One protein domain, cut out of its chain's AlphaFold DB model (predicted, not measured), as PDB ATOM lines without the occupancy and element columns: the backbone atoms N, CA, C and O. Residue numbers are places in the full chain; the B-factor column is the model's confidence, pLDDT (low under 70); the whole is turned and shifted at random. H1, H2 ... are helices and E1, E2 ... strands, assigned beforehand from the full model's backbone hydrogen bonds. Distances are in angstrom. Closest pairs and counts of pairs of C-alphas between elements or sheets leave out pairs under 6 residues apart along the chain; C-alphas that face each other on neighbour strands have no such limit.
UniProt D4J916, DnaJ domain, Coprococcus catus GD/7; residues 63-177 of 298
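What this domain is: This is residues 63 to 177 of the 298 residues of the protein "DnaJ domain" of Coprococcus catus GD/7 (UniProt D4J916). A long, strongly twisted two-stranded ribbon, E4 and E5, runs through the domain, with E6 beside E5 at one end and the hairpin E7 and E8 at the other. H1 packs along E4, the small three-stranded sheet E1 E2 E3 lies at the same end as E6, near H1, and H2 folds back after H1, farthest of the elements from the mean of the C-alphas. The 115 printed residues hold eight named strands and then two named helices, of mixed class. The small sheet has the order E1, E2, E3 and is antiparallel; the branched sheet E4 to E8 has antiparallel neighbours. The whole is compact, with a radius of gyration of the C-alphas of 15.1 A and spans of 42 by 36 by 28 A.

How they stand to each other: E1, residues 67 to 69, E2, residues 73 to 76, and E3, residues 79 to 82, form a meander, each strand the antiparallel neighbour of the one before; N 68 and O 75 are 2.8 A apart, N 74 and O 81 2.9 A. E4, residues 86 to 98, and E5, residues 104 to 115, are a hairpin, with N 92 and O 110 at 2.9 A. E5 bends by 62 degrees at residue 107. E4 lies on one side of E5; on the other side are E6, residues 121 to 125, beside residues 110 to 114, and E7, residues 131 to 138, beside residues 104 to 107. N 113 and O 122 are 2.8 A apart, N 133 and O 105 2.9 A. E8, residues 141 to 145, forms a hairpin with E7, with N 136 and O 143 at 2.8 A. E4 E5 E6 is a second meander. H1, residues 148 to 162, is on the branched sheet at a height of 7.4 A, over E4 and along it at 6 degrees on the local plane; their closest C-alphas are those of Ile 89 and Gln 158, 5.9 A apart. It is also on the small sheet, slantwise to E1 at 54 degrees on the local plane. H2, residues 168 to 177, is close to H1 but not clearly touching, with the C-alphas of Glu 156 and Ala 170 closest at 6.6 A; their lines have a shallow tilt of 21 degrees, opposite ways. In H1 and H2 every O i to N i+4 pair is within hydrogen-bond range.

Where its parts are: E1 begins at C-alpha 67, (15.975, 19.000, 18.427). From first to last C-alpha, E4 measures 33.8 A, E5 31.9 A, E7 22.0 A, H1 20.7 A and H2 14.3 A. H2 ends at C-alpha 177, (14.592, 0.036, 19.419).

The domain as a whole: The C-alphas farthest apart, those of Asn 100 and Asp 164, are 43.7 A apart. The printed part has no cut, and its links between named elements are tight. Mean pLDDT of the printed part is 93.3, and no printed residue is under 70.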
ATOM      1  N   GLU A  63      14.285  13.211  22.113       92.19
ATOM      2  CA  GLU A  63      15.090  14.418  22.231       92.19
ATOM      3  C   GLU A  63      16.548  14.078  21.917       92.19
ATOM      4  O   GLU A  63      17.102  13.103  22.430       92.19
ATOM      5  N   CYS A  64      17.169  14.878  21.056       90.06
ATOM      6  CA  CYS A  64      18.589  14.799  20.759       90.06
ATOM      7  C   CYS A  64      19.131  16.215  20.606       90.06
ATOM      8  O   CYS A  64      18.700  16.964  19.730       90.06
ATOM      9  N   GLY A  65      20.080  16.589  21.468       91.12
ATOM     10  CA  GLY A  65      20.557  17.967  21.530       91.12
ATOM     11  C   GLY A  65      19.388  18.922  21.751       91.12
ATOM     12  O   GLY A  65      18.599  18.742  22.673       91.12
ATOM     13  N   ARG A  66      19.271  19.923  20.882       93.00
ATOM     14  CA  ARG A  66      18.200  20.919  20.921       93.00
ATOM     15  C   ARG A  66      17.024  20.615  19.985       93.00
ATOM     16  O   ARG A  66      16.093  21.419  19.922       93.00
ATOM     17  N   LEU A  67      17.062  19.486  19.272       94.75
ATOM     18  CA  LEU A  67      15.975  19.000  18.427       94.75
ATOM     19  C   LEU A  67      15.143  17.971  19.196       94.75
ATOM     20  O   LEU A  67      15.662  16.967  19.687       94.75
ATOM     21  N   LYS A  68      13.832  18.191  19.251       95.44
ATOM     22  CA  LYS A  68      12.867  17.226  19.781       95.44
ATOM     23  C   LYS A  68      11.846  16.900  18.708       95.44
ATOM     24  O   LYS A  68      11.397  17.802  18.002       95.44
ATOM     25  N   LEU A  69      11.489  15.626  18.586       96.31
ATOM     26  CA  LEU A  69      10.458  15.198  17.645       96.31
ATOM     27  C   LEU A  69       9.168  14.892  18.397       96.31
ATOM     28  O   LEU A  69       9.175  14.159  19.394       96.31
ATOM     29  N   CYS A  70       8.082  15.469  17.903       96.31
ATOM     30  CA  CYS A  70       6.713  15.213  18.328       96.31
ATOM     31  C   CYS A  70       5.992  14.421  17.222       96.31
ATOM     32  O   CYS A  70       6.655  13.896  16.325       96.31
ATOM     33  N   MET A  71       4.669  14.260  17.294       95.69
ATOM     34  CA  MET A  71       3.949  13.487  16.273       95.69
ATOM     35  C   MET A  71       3.781  14.308  14.997       95.69
ATOM     36  O   MET A  71       4.190  13.863  13.930       95.69
ATOM     37  N   GLU A  72       3.275  15.537  15.111       95.75
ATOM     38  CA  GLU A  72       2.972  16.393  13.950       95.75
ATOM     39  C   GLU A  72       3.920  17.591  13.817       95.75
ATOM     40  O   GLU A  72       3.775  18.447  12.935       95.75
ATOM     41  N   SER A  73       4.900  17.691  14.711       96.62
ATOM     42  CA  SER A  73       5.794  18.837  14.801       96.62
ATOM     43  C   SER A  73       7.196  18.453  15.255       96.62
ATOM     44  O   SER A  73       7.455  17.366  15.775       96.62
ATOM     45  N   ILE A  74       8.120  19.386  15.058       96.94
ATOM     46  CA  ILE A  74       9.438  19.366  15.681       96.94
ATOM     47  C   ILE A  74       9.572  20.573  16.598       96.94
ATOM     48  O   ILE A  74       9.040  21.644  16.305       96.94
ATOM     49  N   ILE A  75      10.314  20.411  17.688       95.94
ATOM     50  CA  ILE A  75      10.726  21.506  18.563       95.94
ATOM     51  C   ILE A  75      12.220  21.718  18.362       95.94
ATOM     52  O   ILE A  75      13.010  20.790  18.529       95.94
ATOM     53  N   LEU A  76      12.613  22.943  18.033       94.19
ATOM     54  CA  LEU A  76      14.003  23.328  17.840       94.19
ATOM     55  C   LEU A  76      14.263  24.631  18.583       94.19
ATOM     56  O   LEU A  76      13.542  25.603  18.396       94.19
ATOM     57  N   ASN A  77      15.271  24.660  19.455       90.06
ATOM     58  CA  ASN A  77      15.634  25.871  20.210       90.06
ATOM     59  C   ASN A  77      14.466  26.547  20.954       90.06
ATOM     60  O   ASN A  77      14.464  27.761  21.142       90.06
ATOM     61  N   GLY A  78      13.487  25.755  21.401       89.38
ATOM     62  CA  GLY A  78      12.349  26.235  22.187       89.38
ATOM     63  C   GLY A  78      11.147  26.722  21.377       89.38
ATOM     64  O   GLY A  78      10.153  27.089  21.993       89.38
ATOM     65  N   PHE A  79      11.186  26.687  20.043       92.38
ATOM     66  CA  PHE A  79      10.013  26.936  19.199       92.38
ATOM     67  C   PHE A  79       9.593  25.663  18.459       92.38
ATOM     68  O   PHE A  79      10.425  24.810  18.147       92.38
ATOM     69  N   ALA A  80       8.299  25.530  18.187       95.19
ATOM     70  CA  ALA A  80       7.729  24.419  17.436       95.19
ATOM     71  C   ALA A  80       7.458  24.807  15.979       95.19
ATOM     72  O   ALA A  80       7.028  25.927  15.705       95.19
ATOM     73  N   ILE A  81       7.673  23.866  15.059       95.81
ATOM     74  CA  ILE A  81       7.291  23.965  13.645       95.81
ATOM     75  C   ILE A  81       6.533  22.693  13.279       95.81
ATOM     76  O   ILE A  81       7.013  21.588  13.538       95.81
ATOM     77  N   ARG A  82       5.354  22.834  12.669       96.12
ATOM     78  CA  ARG A  82       4.585  21.680  12.188       96.12
ATOM     79  C   ARG A  82       5.225  21.094  10.939       96.12
ATOM     80  O   ARG A  82       5.681  21.835  10.073       96.12
ATOM     81  N   LEU A  83       5.185  19.772  10.808       96.88
ATOM     82  CA  LEU A  83       5.770  19.060   9.667       96.88
ATOM     83  C   LEU A  83       5.191  19.546   8.335       96.88
ATOM     84  O   LEU A  83       5.940  19.787   7.394       96.88
ATOM     85  N   LYS A  84       3.879  19.815   8.291       95.88
ATOM     86  CA  LYS A  84       3.200  20.348   7.100       95.88
ATOM     87  C   LYS A  84       3.757  21.686   6.602       95.88
ATOM     88  O   LYS A  84       3.634  21.979   5.416       95.88
ATOM     89  N   ASP A  85       4.351  22.485   7.495       96.62
ATOM     90  CA  ASP A  85       4.898  23.814   7.199       96.62
ATOM     91  C   ASP A  85       6.378  23.731   6.744       96.62
ATOM     92  O   ASP A  85       6.933  24.697   6.211       96.62
ATOM     93  N   ILE A  86       7.022  22.564   6.895       97.81
ATOM     94  CA  ILE A  86       8.406  22.296   6.485       97.81
ATOM     95  C   ILE A  86       8.425  21.813   5.036       97.81
ATOM     96  O   ILE A  86       7.659  20.944   4.637       97.81
ATOM     97  N   LYS A  87       9.328  22.372   4.233       97.88
ATOM     98  CA  LYS A  87       9.634  21.904   2.876       97.88
ATOM     99  C   LYS A  87      10.830  20.959   2.878       97.88
ATOM    100  O   LYS A  87      10.829  19.956   2.176       97.88
ATOM    101  N   ARG A  88      11.871  21.304   3.635       98.25
ATOM    102  CA  ARG A  88      13.101  20.517   3.727       98.25
ATOM    103  C   ARG A  88      13.769  20.723   5.075       98.25
ATOM    104  O   ARG A  88      13.770  21.831   5.604       98.25
ATOM    105  N   ILE A  89      14.387  19.673   5.590       98.06
ATOM    106  CA  ILE A  89      15.239  19.683   6.768       98.06
ATOM    107  C   ILE A  89      16.564  18.989   6.440       98.06
ATOM    108  O   ILE A  89      16.608  17.955   5.777       98.06
ATOM    109  N   SER A  90      17.672  19.572   6.878       96.88
ATOM    110  CA  SER A  90      19.007  19.016   6.652       96.88
ATOM    111  C   SER A  90      19.968  19.405   7.769       96.88
ATOM    112  O   SER A  90      19.656  20.256   8.603       96.88
ATOM    113  N   LEU A  91      21.129  18.756   7.801       95.62
ATOM    114  CA  LEU A  91      22.224  19.117   8.692       95.62
ATOM    115  C   LEU A  91      23.254  19.936   7.923       95.62
ATOM    116  O   LEU A  91      23.552  19.642   6.766       95.62
ATOM    117  N   ASN A  92      23.830  20.924   8.595       95.38
ATOM    118  CA  ASN A  92      24.997  21.645   8.120       95.38
ATOM    119  C   ASN A  92      26.072  21.656   9.216       95.38
ATOM    120  O   ASN A  92      25.782  21.475  10.402       95.38
ATOM    121  N   PHE A  93      27.336  21.777   8.818       95.56
ATOM    122  CA  PHE A  93      28.467  21.801   9.741       95.56
ATOM    123  C   PHE A  93      29.367  22.998   9.458       95.56
ATOM    124  O   PHE A  93      29.878  23.160   8.352       95.56
ATOM    125  N   HIS A  94      29.604  23.793  10.497       94.62
ATOM    126  CA  HIS A  94      30.454  24.977  10.459       94.62
ATOM    127  C   HIS A  94      31.789  24.673  11.145       94.62
ATOM    128  O   HIS A  94      31.845  24.696  12.382       94.62
ATOM    129  N   PRO A  95      32.859  24.355  10.389       94.12
ATOM    130  CA  PRO A  95      34.176  24.093  10.961       94.12
ATOM    131  C   PRO A  95      34.748  25.361  11.605       94.12
ATOM    132  O   PRO A  95      34.631  26.450  11.047       94.12
ATOM    133  N   LYS A  96      35.401  25.220  12.762       94.06
ATOM    134  CA  LYS A  96      36.032  26.340  13.480       94.06
ATOM    135  C   LYS A  96      37.537  26.169  13.645       94.06
ATOM    136  O   LYS A  96      38.287  27.089  13.342       94.06
ATOM    137  N   TYR A  97      37.986  25.012  14.124       91.38
ATOM    138  CA  TYR A  97      39.408  24.751  14.371       91.38
ATOM    139  C   TYR A  97      39.751  23.266  14.191       91.38
ATOM    140  O   TYR A  97      38.901  22.397  14.417       91.38
ATOM    141  N   PRO A  98      40.983  22.946  13.752       86.31
ATOM    142  CA  PRO A  98      41.429  21.566  13.596       86.31
ATOM    143  C   PRO A  98      41.458  20.837  14.946       86.31
ATOM    144  O   PRO A  98      41.711  21.440  15.988       86.31
ATOM    145  N   TRP A  99      41.215  19.526  14.921       83.88
ATOM    146  CA  TRP A  99      41.401  18.651  16.080       83.88
ATOM    147  C   TRP A  99      42.671  17.816  15.900       83.88
ATOM    148  O   TRP A  99      43.036  17.496  14.771       83.88
ATOM    149  N   ASN A 100      43.315  17.417  17.001       74.56
ATOM    150  CA  ASN A 100      44.631  16.753  17.036       74.56
ATOM    151  C   ASN A 100      44.710  15.385  16.311       74.56
ATOM    152  O   ASN A 100      45.729  14.706  16.397       74.56
ATOM    153  N   ALA A 101      43.656  14.957  15.610       73.69
ATOM    154  CA  ALA A 101      43.613  13.729  14.825       73.69
ATOM    155  C   ALA A 101      43.383  14.020  13.332       73.69
ATOM    156  O   ALA A 101      42.606  14.900  12.952       73.69
ATOM    157  N   THR A 102      44.015  13.219  12.474       80.69
ATOM    158  CA  THR A 102      43.870  13.288  11.013       80.69
ATOM    159  C   THR A 102      42.406  13.248  10.576       80.69
ATOM    160  O   THR A 102      41.645  12.402  11.045       80.69
ATOM    161  N   ARG A 103      42.031  14.127   9.633       86.69
ATOM    162  CA  ARG A 103      40.682  14.229   9.034       86.69
ATOM    163  C   ARG A 103      39.549  14.515  10.024       86.69
ATOM    164  O   ARG A 103      38.399  14.150   9.783       86.69
ATOM    165  N   THR A 104      39.863  15.174  11.137       91.31
ATOM    166  CA  THR A 104      38.853  15.603  12.108       91.31
ATOM    167  C   THR A 104      38.929  17.096  12.378       91.31
ATOM    168  O   THR A 104      40.000  17.699  12.330       91.31
ATOM    169  N   VAL A 105      37.771  17.699  12.622       93.62
ATOM    170  CA  VAL A 105      37.625  19.137  12.853       93.62
ATOM    171  C   VAL A 105      36.596  19.367  13.953       93.62
ATOM    172  O   VAL A 105      35.640  18.598  14.089       93.62
ATOM    173  N   MET A 106      36.806  20.409  14.748       94.94
ATOM    174  CA  MET A 106      35.826  20.885  15.714       94.94
ATOM    175  C   MET A 106      34.991  21.993  15.090       94.94
ATOM    176  O   MET A 106      35.506  22.860  14.378       94.94
ATOM    177  N   GLY A 107      33.696  21.972  15.364       95.19
ATOM    178  CA  GLY A 107      32.781  22.953  14.810       95.19
ATOM    179  C   GLY A 107      31.363  22.773  15.310       95.19
ATOM    180  O   GLY A 107      31.079  21.926  16.157       95.19
ATOM    181  N   THR A 108      30.462  23.586  14.782       95.00
ATOM    182  CA  THR A 108      29.059  23.590  15.191       95.00
ATOM    183  C   THR A 108      28.215  22.862  14.153       95.00
ATOM    184  O   THR A 108      28.299  23.164  12.965       95.00
ATOM    185  N   VAL A 109      27.382  21.917  14.598       95.50
ATOM    186  CA  VAL A 109      26.310  21.351  13.765       95.50
ATOM    187  C   VAL A 109      25.071  22.221  13.893       95.50
ATOM    188  O   VAL A 109      24.658  22.552  15.007       95.50
ATOM    189  N   THR A 110      24.458  22.535  12.762       96.19
ATOM    190  CA  THR A 110      23.183  23.243  12.671       96.19
ATOM    191  C   THR A 110      22.139  22.374  11.971       96.19
ATOM    192  O   THR A 110      22.462  21.540  11.123       96.19
ATOM    193  N   VAL A 111      20.872  22.562  12.340       96.62
ATOM    194  CA  VAL A 111      19.722  22.103  11.558       96.62
ATOM    195  C   VAL A 111      19.316  23.241  10.638       96.62
ATOM    196  O   VAL A 111      19.087  24.358  11.105       96.62
ATOM    197  N   VAL A 112      19.201  22.947   9.349       97.62
ATOM    198  CA  VAL A 112      18.704  23.872   8.333       97.62
ATOM    199  C   VAL A 112      17.297  23.445   7.944       97.62
ATOM    200  O   VAL A 112      17.115  22.356   7.398       97.62
ATOM    201  N   ILE A 113      16.315  24.297   8.223       97.56
ATOM    202  CA  ILE A 113      14.906  24.101   7.882       97.56
ATOM    203  C   ILE A 113      14.526  25.121   6.816       97.56
ATOM    204  O   ILE A 113      14.623  26.325   7.035       97.56
ATOM    205  N   GLU A 114      14.055  24.633   5.680       97.56
ATOM    206  CA  GLU A 114      13.393  25.426   4.652       97.56
ATOM    207  C   GLU A 114      11.888  25.195   4.767       97.56
ATOM    208  O   GLU A 114      11.435  24.051   4.832       97.56
ATOM    209  N   THR A 115      11.101  26.263   4.801       95.94
ATOM    210  CA  THR A 115       9.647  26.195   5.010       95.94
ATOM    211  C   THR A 115       8.877  26.326   3.696       95.94
ATOM    212  O   THR A 115       9.345  26.942   2.731       95.94
ATOM    213  N   LYS A 116       7.676  25.731   3.635       94.56
ATOM    214  CA  LYS A 116       6.815  25.784   2.439       94.56
ATOM    215  C   LYS A 116       6.279  27.196   2.208       94.56
ATOM    216  O   LYS A 116       6.321  27.672   1.084       94.56
ATOM    217  N   SER A 117       5.795  27.865   3.251       91.19
ATOM    218  CA  SER A 117       5.368  29.267   3.218       91.19
ATOM    219  C   SER A 117       5.364  29.842   4.642       91.19
ATOM    220  O   SER A 117       4.859  29.160   5.531       91.19
ATOM    221  N   PRO A 118       5.904  31.050   4.893       88.25
ATOM    222  CA  PRO A 118       6.716  31.849   3.966       88.25
ATOM    223  C   PRO A 118       8.002  31.090   3.598       88.25
ATOM    224  O   PRO A 118       8.469  30.300   4.406       88.25
ATOM    225  N   HIS A 119       8.569  31.273   2.403       92.25
ATOM    226  CA  HIS A 119       9.797  30.582   1.959       92.25
ATOM    227  C   HIS A 119      11.047  31.088   2.702       92.25
ATOM    228  O   HIS A 119      11.864  31.823   2.145       92.25
ATOM    229  N   ILE A 120      11.178  30.736   3.980       90.94
ATOM    230  CA  ILE A 120      12.288  31.138   4.838       90.94
ATOM    231  C   ILE A 120      13.227  29.961   5.087       90.94
ATOM    232  O   ILE A 120      12.832  28.796   5.034       90.94
ATOM    233  N   ILE A 121      14.484  30.294   5.373       94.31
ATOM    234  CA  ILE A 121      15.499  29.340   5.806       94.31
ATOM    235  C   ILE A 121      15.857  29.681   7.248       94.31
ATOM    236  O   ILE A 121      16.275  30.802   7.543       94.31
ATOM    237  N   LEU A 122      15.670  28.711   8.134       94.88
ATOM    238  CA  LEU A 122      16.066  28.772   9.532       94.88
ATOM    239  C   LEU A 122      17.283  27.875   9.709       94.88
ATOM    240  O   LEU A 122      17.222  26.687   9.403       94.88
ATOM    241  N   GLU A 123      18.379  28.437  10.202       96.62
ATOM    242  CA  GLU A 123      19.597  27.690  10.495       96.62
ATOM    243  C   GLU A 123      19.928  27.839  11.974       96.62
ATOM    244  O   GLU A 123      20.333  28.900  12.447       96.62
ATOM    245  N   GLU A 124      19.717  26.765  12.721       96.06
ATOM    246  CA  GLU A 124      19.750  26.792  14.174       96.06
ATOM    247  C   GLU A 124      20.743  25.767  14.725       96.06
ATOM    248  O   GLU A 124      20.810  24.645  14.218       96.06
ATOM    249  N   PRO A 125      21.513  26.103  15.775       94.56
ATOM    250  CA  PRO A 125      22.460  25.170  16.372       94.56
ATOM    251  C   PRO A 125      21.748  23.939  16.932       94.56
ATOM    252  O   PRO A 125      20.747  24.050  17.641       94.56
ATOM    253  N   PHE A 126      22.310  22.766  16.642       93.81
ATOM    254  CA  PHE A 126      21.833  21.488  17.167       93.81
ATOM    255  C   PHE A 126      22.292  21.269  18.617       93.81
ATOM    256  O   PHE A 126      21.566  20.698  19.429       93.81
ATOM    257  N   PHE A 127      23.499  21.733  18.958       93.12
ATOM    258  CA  PHE A 127      24.108  21.609  20.285       93.12
ATOM    259  C   PHE A 127      24.656  22.954  20.771       93.12
ATOM    260  O   PHE A 127      25.035  23.802  19.969       93.12
ATOM    261  N   ASP A 128      24.776  23.100  22.092       90.06
ATOM    262  CA  ASP A 128      25.415  24.255  22.751       90.06
ATOM    263  C   ASP A 128      26.936  24.293  22.640       90.06
ATOM    264  O   ASP A 128      27.575  25.306  22.916       90.06
ATOM    265  N   ARG A 129      27.525  23.159  22.277       92.44
ATOM    266  CA  ARG A 129      28.965  22.960  22.231       92.44
ATOM    267  C   ARG A 129      29.397  22.609  20.825       92.44
ATOM    268  O   ARG A 129      28.643  21.999  20.065       92.44
ATOM    269  N   ASP A 130      30.651  22.918  20.537       93.69
ATOM    270  CA  ASP A 130      31.299  22.374  19.359       93.69
ATOM    271  C   ASP A 130      31.400  20.853  19.484       93.69
ATOM    272  O   ASP A 130      31.633  20.299  20.565       93.69
ATOM    273  N   ILE A 131      31.223  20.174  18.359       91.94
ATOM    274  CA  ILE A 131      31.395  18.734  18.254       91.94
ATOM    275  C   ILE A 131      32.545  18.413  17.313       91.94
ATOM    276  O   ILE A 131      32.902  19.188  16.424       91.94
ATOM    277  N   LYS A 132      33.094  17.218  17.503       92.12
ATOM    278  CA  LYS A 132      34.056  16.625  16.589       92.12
ATOM    279  C   LYS A 132      33.310  16.021  15.402       92.12
ATOM    280  O   LYS A 132      32.483  15.133  15.597       92.12
ATOM    281  N   ALA A 133      33.665  16.443  14.194       92.06
ATOM    282  CA  ALA A 133      33.222  15.818  12.953       92.06
ATOM    283  C   ALA A 133      34.411  15.200  12.213       92.06
ATOM    284  O   ALA A 133      35.522  15.742  12.206       92.06
ATOM    285  N   VAL A 134      34.168  14.051  11.583       92.50
ATOM    286  CA  VAL A 134      35.077  13.487  10.580       92.50
ATOM    287  C   VAL A 134      34.712  14.110   9.242       92.50
ATOM    288  O   VAL A 134      33.527  14.259   8.947       92.50
ATOM    289  N   TYR A 135      35.708  14.481   8.441       92.38
ATOM    290  CA  TYR A 135      35.467  15.011   7.105       92.38
ATOM    291  C   TYR A 135      36.199  14.214   6.031       92.38
ATOM    292  O   TYR A 135      37.272  13.650   6.254       92.38
ATOM    293  N   THR A 136      35.619  14.204   4.836       91.88
ATOM    294  CA  THR A 136      36.241  13.661   3.630       91.88
ATOM    295  C   THR A 136      36.295  14.740   2.562       91.88
ATOM    296  O   THR A 136      35.336  15.490   2.389       91.88
ATOM    297  N   ILE A 137      37.423  14.828   1.858       90.75
ATOM    298  CA  ILE A 137      37.621  15.768   0.755       90.75
ATOM    299  C   ILE A 137      37.556  14.981  -0.552       90.75
ATOM    300  O   ILE A 137      38.371  14.087  -0.775       90.75
ATOM    301  N   TYR A 138      36.603  15.334  -1.408       89.62
ATOM    302  CA  TYR A 138      36.463  14.807  -2.762       89.62
ATOM    303  C   TYR A 138      36.572  15.962  -3.759       89.62
ATOM    304  O   TYR A 138      35.626  16.724  -3.969       89.62
ATOM    305  N   GLY A 139      37.753  16.124  -4.361       89.44
ATOM    306  CA  GLY A 139      38.041  17.262  -5.235       89.44
ATOM    307  C   GLY A 139      37.923  18.588  -4.478       89.44
ATOM    308  O   GLY A 139      38.679  18.834  -3.543       89.44
ATOM    309  N   LYS A 140      36.966  19.435  -4.878       90.69
ATOM    310  CA  LYS A 140      36.674  20.724  -4.221       90.69
ATOM    311  C   LYS A 140      35.601  20.635  -3.127       90.69
ATOM    312  O   LYS A 140      35.322  21.639  -2.482       90.69
ATOM    313  N   ASN A 141      35.001  19.463  -2.922       90.38
ATOM    314  CA  ASN A 141      33.906  19.277  -1.976       90.38
ATOM    315  C   ASN A 141      34.417  18.680  -0.665       90.38
ATOM    316  O   ASN A 141      35.190  17.720  -0.671       90.38
ATOM    317  N   ILE A 142      33.945  19.229   0.452       90.69
ATOM    318  CA  ILE A 142      34.189  18.699   1.794       90.69
ATOM    319  C   ILE A 142      32.860  18.166   2.320       90.69
ATOM    320  O   ILE A 142      31.868  18.891   2.352       90.69
ATOM    321  N   THR A 143      32.839  16.903   2.731       91.81
ATOM    322  CA  THR A 143      31.669  16.266   3.343       91.81
ATOM    323  C   THR A 143      31.980  15.936   4.789       91.81
ATOM    324  O   THR A 143      33.036  15.373   5.074       91.81
ATOM    325  N   TYR A 144      31.056  16.258   5.687       92.94
ATOM    326  CA  TYR A 144      31.157  15.954   7.110       92.94
ATOM    327  C   TYR A 144      30.265  14.764   7.453       92.94
ATOM    328  O   TYR A 144      29.154  14.654   6.940       92.94
ATOM    329  N   THR A 145      30.758  13.877   8.308       90.31
ATOM    330  CA  THR A 145      30.004  12.731   8.822       90.31
ATOM    331  C   THR A 145      29.463  13.059  10.206       90.31
ATOM    332  O   THR A 145      30.212  13.521  11.074       90.31
ATOM    333  N   TYR A 146      28.176  12.795  10.417       88.19
ATOM    334  CA  TYR A 146      27.496  13.028  11.688       88.19
ATOM    335  C   TYR A 146      27.327  11.708  12.457       88.19
ATOM    336  O   TYR A 146      27.673  10.632  11.966       88.19
ATOM    337  N   SER A 147      26.824  11.767  13.695       86.88
ATOM    338  CA  SER A 147      26.468  10.529  14.394       86.88
ATOM    339  C   SER A 147      25.262   9.874  13.718       86.88
ATOM    340  O   SER A 147      24.393  10.556  13.172       86.88
ATOM    341  N   TYR A 148      25.185   8.545  13.795       87.25
ATOM    342  CA  TYR A 148      24.070   7.793  13.223       87.25
ATOM    343  C   TYR A 148      22.715   8.276  13.760       87.25
ATOM    344  O   TYR A 148      21.747   8.379  13.010       87.25
ATOM    345  N   GLU A 149      22.643   8.618  15.047       86.25
ATOM    346  CA  GLU A 149      21.432   9.133  15.686       86.25
ATOM    347  C   GLU A 149      20.981  10.466  15.078       86.25
ATOM    348  O   GLU A 149      19.801  10.624  14.776       86.25
ATOM    349  N   LEU A 150      21.915  11.397  14.853       89.06
ATOM    350  CA  LEU A 150      21.647  12.703  14.242       89.06
ATOM    351  C   LEU A 150      21.065  12.551  12.834       89.06
ATOM    352  O   LEU A 150      19.995  13.086  12.536       89.06
ATOM    353  N   GLU A 151      21.757  11.791  11.982       91.44
ATOM    354  CA  GLU A 151      21.330  11.565  10.599       91.44
ATOM    355  C   GLU A 151      19.994  10.834  10.549       91.44
ATOM    356  O   GLU A 151      19.124  11.181   9.750       91.44
ATOM    357  N   LYS A 152      19.801   9.843  11.428       92.19
ATOM    358  CA  LYS A 152      18.552   9.093  11.512       92.19
ATOM    359  C   LYS A 152      17.385  10.020  11.836       92.19
ATOM    360  O   LYS A 152      16.389   9.955  11.128       92.19
ATOM    361  N   LEU A 153      17.493  10.873  12.856       93.25
ATOM    362  CA  LEU A 153      16.391  11.753  13.260       93.25
ATOM    363  C   LEU A 153      15.998  12.728  12.147       93.25
ATOM    364  O   LEU A 153      14.827  12.786  11.785       93.25
ATOM    365  N   VAL A 154      16.967  13.433  11.557       96.19
ATOM    366  CA  VAL A 154      16.694  14.375  10.457       96.19
ATOM    367  C   VAL A 154      16.100  13.660   9.246       96.19
ATOM    368  O   VAL A 154      15.162  14.165   8.632       96.19
ATOM    369  N   ARG A 155      16.581  12.453   8.933       96.19
ATOM    370  CA  ARG A 155      16.036  11.638   7.845       96.19
ATOM    371  C   ARG A 155      14.595  11.202   8.099       96.19
ATOM    372  O   ARG A 155      13.812  11.202   7.158       96.19
ATOM    373  N   GLU A 156      14.234  10.808   9.319       96.88
ATOM    374  CA  GLU A 156      12.843  10.438   9.627       96.88
ATOM    375  C   GLU A 156      11.901  11.645   9.510       96.88
ATOM    376  O   GLU A 156      10.817  11.503   8.954       96.88
ATOM    377  N   VAL A 157      12.345  12.840   9.921       97.69
ATOM    378  CA  VAL A 157      11.585  14.081   9.691       97.69
ATOM    379  C   VAL A 157      11.432  14.363   8.200       97.69
ATOM    380  O   VAL A 157      10.316  14.596   7.748       97.69
ATOM    381  N   GLN A 158      12.518  14.310   7.422       98.19
ATOM    382  CA  GLN A 158      12.448  14.567   5.981       98.19
ATOM    383  C   GLN A 158      11.515  13.575   5.273       98.19
ATOM    384  O   GLN A 158      10.712  13.996   4.453       98.19
ATOM    385  N   LYS A 159      11.551  12.284   5.631       97.81
ATOM    386  CA  LYS A 159      10.623  11.280   5.084       97.81
ATOM    387  C   LYS A 159       9.160  11.619   5.371       97.81
ATOM    388  O   LYS A 159       8.335  11.480   4.476       97.81
ATOM    389  N   ALA A 160       8.845  12.032   6.599       97.81
ATOM    390  CA  ALA A 160       7.486  12.416   6.974       97.81
ATOM    391  C   ALA A 160       7.026  13.666   6.203       97.81
ATOM    392  O   ALA A 160       5.912  13.702   5.692       97.81
ATOM    393  N   VAL A 161       7.923  14.645   6.035       97.69
ATOM    394  CA  VAL A 161       7.690  15.845   5.215       97.69
ATOM    395  C   VAL A 161       7.438  15.492   3.745       97.69
ATOM    396  O   VAL A 161       6.487  16.005   3.158       97.69
ATOM    397  N   ASP A 162       8.255  14.615   3.158       97.56
ATOM    398  CA  ASP A 162       8.138  14.204   1.752       97.56
ATOM    399  C   ASP A 162       6.850  13.417   1.480       97.56
ATOM    400  O   ASP A 162       6.264  13.537   0.405       97.56
ATOM    401  N   ALA A 163       6.407  12.617   2.453       97.00
ATOM    402  CA  ALA A 163       5.182  11.827   2.373       97.00
ATOM    403  C   ALA A 163       3.927  12.578   2.865       97.00
ATOM    404  O   ALA A 163       2.844  11.999   2.843       97.00
ATOM    405  N   ASP A 164       4.067  13.836   3.301       96.19
ATOM    406  CA  ASP A 164       3.002  14.664   3.889       96.19
ATOM    407  C   ASP A 164       2.233  13.940   5.019       96.19
ATOM    408  O   ASP A 164       1.006  13.948   5.081       96.19
ATOM    409  N   THR A 165       2.981  13.283   5.912       96.75
ATOM    410  CA  THR A 165       2.466  12.465   7.024       96.75
ATOM    411  C   THR A 165       3.095  12.868   8.364       96.75
ATOM    412  O   THR A 165       4.031  13.669   8.421       96.75
ATOM    413  N   ASP A 166       2.576  12.313   9.459       95.88
ATOM    414  CA  ASP A 166       3.125  12.467  10.806       95.88
ATOM    415  C   ASP A 166       4.329  11.534  11.088       95.88
ATOM    416  O   ASP A 166       4.814  10.794  10.228       95.88
ATOM    417  N   LEU A 167       4.847  11.593  12.317       96.56
ATOM    418  CA  LEU A 167       5.974  10.789  12.793       96.56
ATOM    419  C   LEU A 167       5.562   9.556  13.613       96.56
ATOM    420  O   LEU A 167       6.415   8.981  14.295       96.56
ATOM    421  N   TYR A 168       4.304   9.113  13.553       94.75
ATOM    422  CA  TYR A 168       3.805   8.006  14.376       94.75
ATOM    423  C   TYR A 168       4.611   6.717  14.170       94.75
ATOM    424  O   TYR A 168       5.142   6.137  15.122       94.75
ATOM    425  N   ASP A 169       4.802   6.314  12.915       93.62
ATOM    426  CA  ASP A 169       5.572   5.118  12.564       93.62
ATOM    427  C   ASP A 169       7.045   5.224  12.987       93.62
ATOM    428  O   ASP A 169       7.675   4.239  13.391       93.62
ATOM    429  N   ALA A 170       7.623   6.427  12.901       94.12
ATOM    430  CA  ALA A 170       8.984   6.682  13.361       94.12
ATOM    431  C   ALA A 170       9.084   6.555  14.890       94.12
ATOM    432  O   ALA A 170      10.032   5.940  15.390       94.12
ATOM    433  N   ALA A 171       8.090   7.066  15.621       94.62
ATOM    434  CA  ALA A 171       7.996   6.954  17.070       94.62
ATOM    435  C   ALA A 171       7.827   5.494  17.523       94.62
ATOM    436  O   ALA A 171       8.513   5.060  18.454       94.62
ATOM    437  N   ALA A 172       6.992   4.709  16.834       94.12
ATOM    438  CA  ALA A 172       6.810   3.283  17.102       94.12
ATOM    439  C   ALA A 172       8.130   2.508  16.944       94.12
ATOM    440  O   ALA A 172       8.588   1.856  17.887       94.12
ATOM    441  N   ARG A 173       8.820   2.677  15.803       93.62
ATOM    442  CA  ARG A 173      10.144   2.065  15.563       93.62
ATOM    443  C   ARG A 173      11.181   2.481  16.603       93.62
ATOM    444  O   ARG A 173      12.022   1.673  16.998       93.62
ATOM    445  N   TYR A 174      11.163   3.746  17.022       91.75
ATOM    446  CA  TYR A 174      12.076   4.250  18.044       91.75
ATOM    447  C   TYR A 174      11.813   3.598  19.407       91.75
ATOM    448  O   TYR A 174      12.756   3.146  20.056       91.75
ATOM    449  N   SER A 175      10.545   3.492  19.810       91.31
ATOM    450  CA  SER A 175      10.138   2.837  21.057       91.31
ATOM    451  C   SER A 175      10.600   1.376  21.109       91.31
ATOM    452  O   SER A 175      11.235   0.961  22.083       91.31
ATOM    453  N   GLU A 176      10.388   0.618  20.029       93.25
ATOM    454  CA  GLU A 176      10.871  -0.763  19.915       93.25
ATOM    455  C   GLU A 176      12.396  -0.863  20.027       93.25
ATOM    456  O   GLU A 176      12.925  -1.736  20.715       93.25
ATOM    457  N   GLU A 177      13.132   0.029  19.357       91.12
ATOM    458  CA  GLU A 177      14.592   0.036  19.419       91.12
ATOM    459  C   GLU A 177      15.102   0.331  20.834       91.12
ATOM    460  O   GLU A 177      16.021  -0.339  21.311       91.12
TER     461      GLU A 177